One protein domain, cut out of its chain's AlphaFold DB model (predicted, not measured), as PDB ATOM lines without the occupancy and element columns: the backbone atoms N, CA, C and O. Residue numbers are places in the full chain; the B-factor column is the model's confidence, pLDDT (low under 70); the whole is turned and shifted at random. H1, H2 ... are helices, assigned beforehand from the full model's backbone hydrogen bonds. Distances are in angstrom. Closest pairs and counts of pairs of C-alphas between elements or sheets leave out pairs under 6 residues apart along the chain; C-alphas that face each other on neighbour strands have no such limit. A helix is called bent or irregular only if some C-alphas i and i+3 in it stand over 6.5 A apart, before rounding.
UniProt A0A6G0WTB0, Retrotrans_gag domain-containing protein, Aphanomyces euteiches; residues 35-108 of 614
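What this domain is: This is residues 35 to 108 of the 614 residues of the protein "Retrotrans_gag domain-containing protein" of Aphanomyces euteiches (UniProt A0A6G0WTB0). Four helices form a small cluster: long H1 runs along one side with H4 folded back beside it, H2 packs on residues 46 to 50 of H1, and H3 lies away from H1. The printed part has 74 residues with H1, H2, H3, H4 in that order and no named strand: all helix, compact, radius of gyration of the C-alphas 11.7 A, spans 31 by 26 by 25 A.

Where its parts are: H1, residues 35 to 52, starts at C-alpha 35 (14.579, -36.261, -0.290) and is 25.9 A long. H2 is residues 57 to 67, 15.1 A; H3 is 75 to 84, 14.2 A. H4, 93 to 106, 17.7 A, ends at C-alpha 106 (18.724, -32.344, 9.835); it is only just irregular, C-alphas 103 and 106 being 6.7 A apart.

How they stand to each other: H1, with residues 36 to 40 alone, touches residues 101 to 106 of H4 at a shallow tilt of 24 degrees, opposite ways; the closest C-alphas, Gln 36 and Cys 105, are 5.2 A apart. H1 touches H2 at a steep tilt of 51 degrees, closest C-alphas Ala 50 and Arg 60, 6.2 A. H3 and H4 are close but not clearly touching, closest C-alphas Leu 84 and Ile 96, 7.8 A; H1 and H3 are apart. Every O i to N i+4 pair is within hydrogen-bond range in H1, H2 and H3, and 9 of 10 in H4.

The domain as a whole: The farthest C-alphas, Gln 54 and Thr 108, are 32.4 A apart. The printed part has no cut and no long link. Residues 35 to 37, 69 to 76 and 106 to 108 have pLDDT under 70.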
ATOM      1  N   ASN A  35      15.241 -35.221  -1.107       57.66
ATOM      2  CA  ASN A  35      14.579 -36.261  -0.290       57.66
ATOM      3  C   ASN A  35      14.339 -35.780   1.158       57.66
ATOM      4  O   ASN A  35      13.331 -36.117   1.786       57.66
ATOM      5  N   GLN A  36      15.231 -34.920   1.647       59.09
ATOM      6  CA  GLN A  36      15.174 -34.257   2.949       59.09
ATOM      7  C   GLN A  36      13.944 -33.334   3.067       59.09
ATOM      8  O   GLN A  36      13.177 -33.425   4.028       59.09
ATOM      9  N   ALA A  37      13.660 -32.543   2.024       64.88
ATOM     10  CA  ALA A  37      12.483 -31.672   1.962       64.88
ATOM     11  C   ALA A  37      11.153 -32.454   1.979       64.88
ATOM     12  O   ALA A  37      10.164 -31.992   2.555       64.88
ATOM     13  N   HIS A  38      11.126 -33.664   1.405       70.69
ATOM     14  CA  HIS A  38       9.954 -34.546   1.458       70.69
ATOM     15  C   HIS A  38       9.710 -35.097   2.874       70.69
ATOM     16  O   HIS A  38       8.559 -35.142   3.319       70.69
ATOM     17  N   CYS A  39      10.769 -35.461   3.606       73.75
ATOM     18  CA  CYS A  39      10.674 -35.943   4.990       73.75
ATOM     19  C   CYS A  39      10.200 -34.837   5.948       73.75
ATOM     20  O   CYS A  39       9.295 -35.059   6.758       73.75
ATOM     21  N   GLU A  40      10.727 -33.617   5.794       77.06
ATOM     22  CA  GLU A  40      10.242 -32.442   6.523       77.06
ATOM     23  C   GLU A  40       8.760 -32.164   6.255       77.06
ATOM     24  O   GLU A  40       7.987 -31.920   7.188       77.06
ATOM     25  N   PHE A  41       8.350 -32.177   4.983       79.31
ATOM     26  CA  PHE A  41       6.964 -31.917   4.605       79.31
ATOM     27  C   PHE A  41       6.020 -32.985   5.169       79.31
ATOM     28  O   PHE A  41       4.961 -32.640   5.695       79.31
ATOM     29  N   PHE A  42       6.418 -34.261   5.139       83.12
ATOM     30  CA  PHE A  42       5.666 -35.363   5.743       83.12
ATOM     31  C   PHE A  42       5.399 -35.129   7.238       83.12
ATOM     32  O   PHE A  42       4.237 -35.154   7.655       83.12
ATOM     33  N   MET A  43       6.429 -34.827   8.038       84.62
ATOM     34  CA  MET A  43       6.241 -34.585   9.476       84.62
ATOM     35  C   MET A  43       5.440 -33.318   9.758       84.62
ATOM     36  O   MET A  43       4.553 -33.335  10.613       84.62
ATOM     37  N   LYS A  44       5.672 -32.239   8.998       84.38
ATOM     38  CA  LYS A  44       4.866 -31.012   9.093       84.38
ATOM     39  C   LYS A  44       3.388 -31.300   8.804       84.38
ATOM     40  O   LYS A  44       2.533 -30.810   9.539       84.38
ATOM     41  N   GLN A  45       3.057 -32.113   7.799       84.38
ATOM     42  CA  GLN A  45       1.668 -32.505   7.516       84.38
ATOM     43  C   GLN A  45       1.072 -33.398   8.609       84.38
ATOM     44  O   GLN A  45      -0.088 -33.215   8.979       84.38
ATOM     45  N   LEU A  46       1.847 -34.337   9.156       86.44
ATOM     46  CA  LEU A  46       1.393 -35.226  10.224       86.44
ATOM     47  C   LEU A  46       1.083 -34.453  11.511       86.44
ATOM     48  O   LEU A  46       0.017 -34.659  12.091       86.44
ATOM     49  N   ILE A  47       1.950 -33.519  11.911       86.06
ATOM     50  CA  ILE A  47       1.727 -32.641  13.071       86.06
ATOM     51  C   ILE A  47       0.512 -31.742  12.839       86.06
ATOM     52  O   ILE A  47      -0.399 -31.737  13.659       86.06
ATOM     53  N   ASN A  48       0.410 -31.091  11.674       84.81
ATOM     54  CA  ASN A  48      -0.779 -30.308  11.324       84.81
ATOM     55  C   ASN A  48      -2.070 -31.150  11.352       84.81
ATOM     56  O   ASN A  48      -3.125 -30.637  11.726       84.81
ATOM     57  N   GLN A  49      -2.019 -32.431  10.968       81.75
ATOM     58  CA  GLN A  49      -3.161 -33.340  11.091       81.75
ATOM     59  C   GLN A  49      -3.468 -33.662  12.564       81.75
ATOM     60  O   GLN A  49      -4.634 -33.629  12.953       81.75
ATOM     61  N   ALA A  50      -2.451 -33.943  13.381       84.38
ATOM     62  CA  ALA A  50      -2.611 -34.219  14.805       84.38
ATOM     63  C   ALA A  50      -3.183 -33.024  15.580       84.38
ATOM     64  O   ALA A  50      -4.118 -33.204  16.355       84.38
ATOM     65  N   ASP A  51      -2.687 -31.811  15.328       86.31
ATOM     66  CA  ASP A  51      -3.142 -30.586  15.991       86.31
ATOM     67  C   ASP A  51      -4.582 -30.229  15.588       86.31
ATOM     68  O   ASP A  51      -5.412 -29.925  16.445       86.31
ATOM     69  N   ARG A  52      -4.938 -30.364  14.298       81.62
ATOM     70  CA  ARG A  52      -6.329 -30.198  13.820       81.62
ATOM     71  C   ARG A  52      -7.297 -31.204  14.440       81.62
ATOM     72  O   ARG A  52      -8.470 -30.886  14.614       81.62
ATOM     73  N   CYS A  53      -6.820 -32.409  14.741       80.31
ATOM     74  CA  CYS A  53      -7.598 -33.460  15.392       80.31
ATOM     75  C   CYS A  53      -7.473 -33.459  16.926       80.31
ATOM     76  O   CYS A  53      -8.098 -34.311  17.551       80.31
ATOM     77  N   GLN A  54      -6.706 -32.530  17.514       84.94
ATOM     78  CA  GLN A  54      -6.419 -32.444  18.954       84.94
ATOM     79  C   GLN A  54      -5.952 -33.786  19.549       84.94
ATOM     80  O   GLN A  54      -6.422 -34.211  20.599       84.94
ATOM     81  N   LEU A  55      -5.052 -34.482  18.843       85.44
ATOM     82  CA  LEU A  55      -4.525 -35.777  19.282       85.44
ATOM     83  C   LEU A  55      -3.448 -35.612  20.357       85.44
ATOM     84  O   LEU A  55      -2.486 -34.860  20.160       85.44
ATOM     85  N   ASP A  56      -3.569 -36.398  21.424       85.50
ATOM     86  CA  ASP A  56      -2.546 -36.566  22.458       85.50
ATOM     87  C   ASP A  56      -1.317 -37.322  21.913       85.50
ATOM     88  O   ASP A  56      -1.416 -38.106  20.967       85.50
ATOM     89  N   ASP A  57      -0.154 -37.153  22.543       84.44
ATOM     90  CA  ASP A  57       1.113 -37.822  22.192       84.44
ATOM     91  C   ASP A  57       1.031 -39.340  21.884       84.44
ATOM     92  O   ASP A  57       1.582 -39.759  20.856       84.44
ATOM     93  N   PRO A  58       0.331 -40.197  22.662       82.12
ATOM     94  CA  PRO A  58       0.157 -41.609  22.300       82.12
ATOM     95  C   PRO A  58      -0.645 -41.816  21.002       82.12
ATOM     96  O   PRO A  58      -0.390 -42.774  20.268       82.12
ATOM     97  N   ASP A  59      -1.580 -40.922  20.677       82.75
ATOM     98  CA  ASP A  59      -2.342 -40.969  19.429       82.75
ATOM     99  C   ASP A  59      -1.570 -40.353  18.251       82.75
ATOM    100  O   ASP A  59      -1.725 -40.814  17.120       82.75
ATOM    101  N   ARG A  60      -0.640 -39.421  18.504       83.81
ATOM    102  CA  ARG A  60       0.374 -38.978  17.524       83.81
ATOM    103  C   ARG A  60       1.304 -40.131  17.129       83.81
ATOM    104  O   ARG A  60       1.483 -40.391  15.938       83.81
ATOM    105  N   LYS A  61       1.798 -40.901  18.112       84.38
ATOM    106  CA  LYS A  61       2.576 -42.144  17.905       84.38
ATOM    107  C   LYS A  61       1.797 -43.166  17.061       84.38
ATOM    108  O   LYS A  61       2.345 -43.731  16.114       84.38
ATOM    109  N   ARG A  62       0.504 -43.375  17.349       81.88
ATOM    110  CA  ARG A  62      -0.380 -44.253  16.552       81.88
ATOM    111  C   ARG A  62      -0.602 -43.729  15.133       81.88
ATOM    112  O   ARG A  62      -0.528 -44.514  14.191       81.88
ATOM    113  N   LEU A  63      -0.834 -42.425  14.961       82.25
ATOM    114  CA  LEU A  63      -0.990 -41.800  13.646       82.25
ATOM    115  C   LEU A  63       0.267 -41.998  12.788       82.25
ATOM    116  O   LEU A  63       0.136 -42.376  11.627       82.25
ATOM    117  N   LEU A  64       1.464 -41.826  13.357       82.88
ATOM    118  CA  LEU A  64       2.732 -42.108  12.677       82.88
ATOM    119  C   LEU A  64       2.845 -43.581  12.262       82.88
ATOM    120  O   LEU A  64       3.075 -43.853  11.088       82.88
ATOM    121  N   GLY A  65       2.563 -44.524  13.166       77.75
ATOM    122  CA  GLY A  65       2.553 -45.954  12.831       77.75
ATOM    123  C   GLY A  65       1.553 -46.339  11.729       77.75
ATOM    124  O   GLY A  65       1.844 -47.212  10.922       77.75
ATOM    125  N   ILE A  66       0.402 -45.663  11.639       78.06
ATOM    126  CA  ILE A  66      -0.593 -45.866  10.565       78.06
ATOM    127  C   ILE A  66      -0.142 -45.217   9.244       78.06
ATOM    128  O   ILE A  66      -0.433 -45.729   8.163       78.06
ATOM    129  N   LYS A  67       0.554 -44.076   9.314       77.00
ATOM    130  CA  LYS A  67       1.070 -43.331   8.152       77.00
ATOM    131  C   LYS A  67       2.344 -43.934   7.559       77.00
ATOM    132  O   LYS A  67       2.723 -43.523   6.465       77.00
ATOM    133  N   LEU A  68       2.960 -44.903   8.237       72.62
ATOM    134  CA  LEU A  68       4.098 -45.683   7.760       72.62
ATOM    135  C   LEU A  68       3.647 -47.101   7.324       72.62
ATOM    136  O   LEU A  68       3.857 -48.062   8.062       72.62
ATOM    137  N   PRO A  69       3.002 -47.278   6.149       57.81
ATOM    138  CA  PRO A  69       2.582 -48.598   5.680       57.81
ATOM    139  C   PRO A  69       3.777 -49.515   5.383       57.81
ATOM    140  O   PRO A  69       4.703 -49.129   4.668       57.81
ATOM    141  N   PHE A  70       3.691 -50.761   5.856       51.50
ATOM    142  CA  PHE A  70       4.757 -51.768   5.774       51.50
ATOM    143  C   PHE A  70       5.340 -51.987   4.362       51.50
ATOM    144  O   PHE A  70       6.542 -52.221   4.251       51.50
ATOM    145  N   ASP A  71       4.526 -51.841   3.307       47.28
ATOM    146  CA  ASP A  71       4.887 -52.213   1.924       47.28
ATOM    147  C   ASP A  71       5.241 -51.036   0.990       47.28
ATOM    148  O   ASP A  71       5.601 -51.260  -0.164       47.28
ATOM    149  N   LYS A  72       5.072 -49.775   1.421       52.66
ATOM    150  CA  LYS A  72       5.224 -48.589   0.536       52.66
ATOM    151  C   LYS A  72       6.145 -47.491   1.069       52.66
ATOM    152  O   LYS A  72       6.300 -46.455   0.428       52.66
ATOM    153  N   VAL A  73       6.724 -47.691   2.246       56.97
ATOM    154  CA  VAL A  73       7.667 -46.757   2.870       56.97
ATOM    155  C   VAL A  73       9.094 -47.155   2.510       56.97
ATOM    156  O   VAL A  73       9.385 -48.338   2.355       56.97
ATOM    157  N   HIS A  74       9.993 -46.172   2.426       58.38
ATOM    158  CA  HIS A  74      11.428 -46.415   2.290       58.38
ATOM    159  C   HIS A  74      11.902 -47.452   3.332       58.38
ATOM    160  O   HIS A  74      11.660 -47.244   4.528       58.38
ATOM    161  N   PRO A  75      12.568 -48.555   2.940       61.69
ATOM    162  CA  PRO A  75      12.823 -49.677   3.845       61.69
ATOM    163  C   PRO A  75      13.610 -49.265   5.097       61.69
ATOM    164  O   PRO A  75      13.271 -49.706   6.194       61.69
ATOM    165  N   ALA A  76      14.563 -48.333   4.972       66.56
ATOM    166  CA  ALA A  76      15.306 -47.795   6.115       66.56
ATOM    167  C   ALA A  76      14.428 -47.006   7.113       66.56
ATOM    168  O   ALA A  76      14.689 -47.039   8.314       66.56
ATOM    169  N   LEU A  77      13.364 -46.328   6.655       72.69
ATOM    170  CA  LEU A  77      12.441 -45.599   7.536       72.69
ATOM    171  C   LEU A  77      11.502 -46.566   8.279       72.69
ATOM    172  O   LEU A  77      11.240 -46.378   9.466       72.69
ATOM    173  N   ASN A  78      11.055 -47.641   7.621       73.62
ATOM    174  CA  ASN A  78      10.273 -48.695   8.275       73.62
ATOM    175  C   ASN A  78      11.126 -49.471   9.305       73.62
ATOM    176  O   ASN A  78      10.716 -49.652  10.451       73.62
ATOM    177  N   GLN A  79      12.359 -49.848   8.946       74.62
ATOM    178  CA  GLN A  79      13.314 -50.479   9.870       74.62
ATOM    179  C   GLN A  79      13.645 -49.582  11.071       74.62
ATOM    180  O   GLN A  79      13.619 -50.057  12.207       74.62
ATOM    181  N   TRP A  80      13.889 -48.284  10.846       84.00
ATOM    182  CA  TRP A  80      14.074 -47.304  11.921       84.00
ATOM    183  C   TRP A  80      12.872 -47.263  12.866       84.00
ATOM    184  O   TRP A  80      13.055 -47.343  14.078       84.00
ATOM    185  N   TRP A  81      11.649 -47.200  12.333       84.12
ATOM    186  CA  TRP A  81      10.437 -47.157  13.150       84.12
ATOM    187  C   TRP A  81      10.263 -48.430  13.991       84.12
ATOM    188  O   TRP A  81       9.975 -48.352  15.186       84.12
ATOM    189  N   ILE A  82      10.510 -49.605  13.406       81.81
ATOM    190  CA  ILE A  82      10.468 -50.904  14.101       81.81
ATOM    191  C   ILE A  82      11.550 -51.008  15.191       81.81
ATOM    192  O   ILE A  82      11.329 -51.666  16.208       81.81
ATOM    193  N   ALA A  83      12.710 -50.372  15.003       81.62
ATOM    194  CA  ALA A  83      13.757 -50.305  16.017       81.62
ATOM    195  C   ALA A  83      13.398 -49.316  17.138       81.62
ATOM    196  O   ALA A  83      13.373 -49.699  18.308       81.62
ATOM    197  N   LEU A  84      13.061 -48.068  16.793       81.94
ATOM    198  CA  LEU A  84      12.784 -46.995  17.749       81.94
ATOM    199  C   LEU A  84      11.562 -47.304  18.620       81.94
ATOM    200  O   LEU A  84      11.625 -47.116  19.832       81.94
ATOM    201  N   SER A  85      10.488 -47.853  18.042       78.88
ATOM    202  CA  SER A  85       9.256 -48.216  18.766       78.88
ATOM    203  C   SER A  85       9.432 -49.297  19.843       78.88
ATOM    204  O   SER A  85       8.543 -49.455  20.678       78.88
ATOM    205  N   LYS A  86      10.571 -50.008  19.857       80.75
ATOM    206  CA  LYS A  86      10.966 -50.968  20.907       80.75
ATOM    207  C   LYS A  86      11.845 -50.349  22.001       80.75
ATOM    208  O   LYS A  86      12.152 -51.017  22.986       80.75
ATOM    209  N   THR A  87      12.294 -49.106  21.827       82.38
ATOM    210  CA  THR A  87      13.116 -48.377  22.804       82.38
ATOM    211  C   THR A  87      12.253 -47.494  23.704       82.38
ATOM    212  O   THR A  87      11.161 -47.090  23.314       82.38
ATOM    213  N   LYS A  88      12.778 -47.117  24.877       70.81
ATOM    214  CA  LYS A  88      12.118 -46.162  25.790       70.81
ATOM    215  C   LYS A  88      11.879 -44.796  25.131       70.81
ATOM    216  O   LYS A  88      10.848 -44.175  25.350       70.81
ATOM    217  N   ASN A  89      12.801 -44.372  24.270       71.00
ATOM    218  CA  ASN A  89      12.703 -43.144  23.480       71.00
ATOM    219  C   ASN A  89      11.579 -43.206  22.429       71.00
ATOM    220  O   ASN A  89      11.120 -42.184  21.932       71.00
ATOM    221  N   GLY A  90      11.098 -44.410  22.107       73.25
ATOM    222  CA  GLY A  90       9.930 -44.626  21.264       73.25
ATOM    223  C   GLY A  90       8.593 -44.379  21.960       73.25
ATOM    224  O   GLY A  90       7.568 -44.530  21.301       73.25
ATOM    225  N   ASP A  91       8.551 -44.050  23.257       75.00
ATOM    226  CA  ASP A  91       7.302 -43.825  24.009       75.00
ATOM    227  C   ASP A  91       6.904 -42.350  24.160       75.00
ATOM    228  O   ASP A  91       5.725 -42.068  24.379       75.00
ATOM    229  N   VAL A  92       7.836 -41.408  23.979       84.75
ATOM    230  CA  VAL A  92       7.592 -39.961  24.099       84.75
ATOM    231  C   VAL A  92       7.551 -39.322  22.710       84.75
ATOM    232  O   VAL A  92       8.513 -39.425  21.954       84.75
ATOM    233  N   TRP A  93       6.461 -38.624  22.366       84.50
ATOM    234  CA  TRP A  93       6.297 -38.037  21.026       84.50
ATOM    235  C   TRP A  93       7.416 -37.055  20.653       84.50
ATOM    236  O   TRP A  93       7.902 -37.104  19.525       84.50
ATOM    237  N   SER A  94       7.866 -36.214  21.588       84.75
ATOM    238  CA  SER A  94       8.977 -35.282  21.351       84.75
ATOM    239  C   SER A  94      10.283 -36.001  21.008       84.75
ATOM    240  O   SER A  94      10.946 -35.613  20.058       84.75
ATOM    241  N   GLU A  95      10.617 -37.095  21.699       85.88
ATOM    242  CA  GLU A  95      11.835 -37.869  21.409       85.88
ATOM    243  C   GLU A  95      11.748 -38.589  20.054       85.88
ATOM    244  O   GLU A  95      12.729 -38.638  19.314       85.88
ATOM    245  N   ILE A  96      10.561 -39.087  19.685       85.62
ATOM    246  CA  ILE A  96      10.292 -39.645  18.349       85.62
ATOM    247  C   ILE A  96      10.455 -38.571  17.268       85.62
ATOM    248  O   ILE A  96      11.060 -38.831  16.227       85.62
ATOM    249  N   TYR A  97       9.905 -37.377  17.503       84.69
ATOM    250  CA  TYR A  97       9.979 -36.247  16.583       84.69
ATOM    251  C   TYR A  97      11.420 -35.768  16.402       84.69
ATOM    252  O   TYR A  97      11.889 -35.696  15.268       84.69
ATOM    253  N   ASP A  98      12.137 -35.514  17.495       81.00
ATOM    254  CA  ASP A  98      13.523 -35.052  17.459       81.00
ATOM    255  C   ASP A  98      14.428 -36.100  16.798       81.00
ATOM    256  O   ASP A  98      15.250 -35.747  15.956       81.00
ATOM    257  N   ASN A  99      14.228 -37.396  17.073       84.06
ATOM    258  CA  ASN A  99      14.994 -38.463  16.426       84.06
ATOM    259  C   ASN A  99      14.668 -38.621  14.929       84.06
ATOM    260  O   ASN A  99      15.572 -38.903  14.140       84.06
ATOM    261  N   PHE A 100      13.411 -38.413  14.514       83.12
ATOM    262  CA  PHE A 100      13.059 -38.355  13.091       83.12
ATOM    263  C   PHE A 100      13.737 -37.161  12.419       83.12
ATOM    264  O   PHE A 100      14.355 -37.312  11.364       83.12
ATOM    265  N   MET A 101      13.618 -35.974  13.021       82.25
ATOM    266  CA  MET A 101      14.173 -34.747  12.463       82.25
ATOM    267  C   MET A 101      15.693 -34.850  12.359       82.25
ATOM    268  O   MET A 101      16.232 -34.578  11.295       82.25
ATOM    269  N   ASP A 102      16.379 -35.339  13.389       75.12
ATOM    270  CA  ASP A 102      17.821 -35.589  13.359       75.12
ATOM    271  C   ASP A 102      18.219 -36.568  12.238       75.12
ATOM    272  O   ASP A 102      19.042 -36.248  11.378       75.12
ATOM    273  N   ARG A 103      17.560 -37.735  12.171       73.25
ATOM    274  CA  ARG A 103      17.930 -38.819  11.247       73.25
ATOM    275  C   ARG A 103      17.560 -38.568   9.780       73.25
ATOM    276  O   ARG A 103      18.270 -39.071   8.911       73.25
ATOM    277  N   PHE A 104      16.479 -37.837   9.492       74.31
ATOM    278  CA  PHE A 104      15.931 -37.693   8.131       74.31
ATOM    279  C   PHE A 104      15.802 -36.245   7.627       74.31
ATOM    280  O   PHE A 104      15.709 -36.048   6.417       74.31
ATOM    281  N   CYS A 105      15.806 -35.240   8.510       71.75
ATOM    282  CA  CYS A 105      15.585 -33.832   8.139       71.75
ATOM    283  C   CYS A 105      16.784 -32.912   8.413       71.75
ATOM    284  O   CYS A 105      16.927 -31.907   7.726       71.75
ATOM    285  N   ASN A 106      17.649 -33.232   9.379       66.56
ATOM    286  CA  ASN A 106      18.724 -32.344   9.835       66.56
ATOM    287  C   ASN A 106      20.116 -32.781   9.365       66.56
ATOM    288  O   ASN A 106      21.017 -31.949   9.356       66.56
ATOM    289  N   ARG A 107      20.303 -34.043   8.947       59.50
ATOM    290  CA  ARG A 107      21.560 -34.512   8.339       59.50
ATOM    291  C   ARG A 107      21.892 -33.662   7.116       59.50
ATOM    292  O   ARG A 107      21.308 -33.857   6.054       59.50
ATOM    293  N   THR A 108      22.834 -32.729   7.230       53.94
ATOM    294  CA  THR A 108      23.325 -32.037   6.036       53.94
ATOM    295  C   THR A 108      24.164 -33.012   5.203       53.94
ATOM    296  O   THR A 108      24.901 -33.818   5.775       53.94
TER     297      THR A 108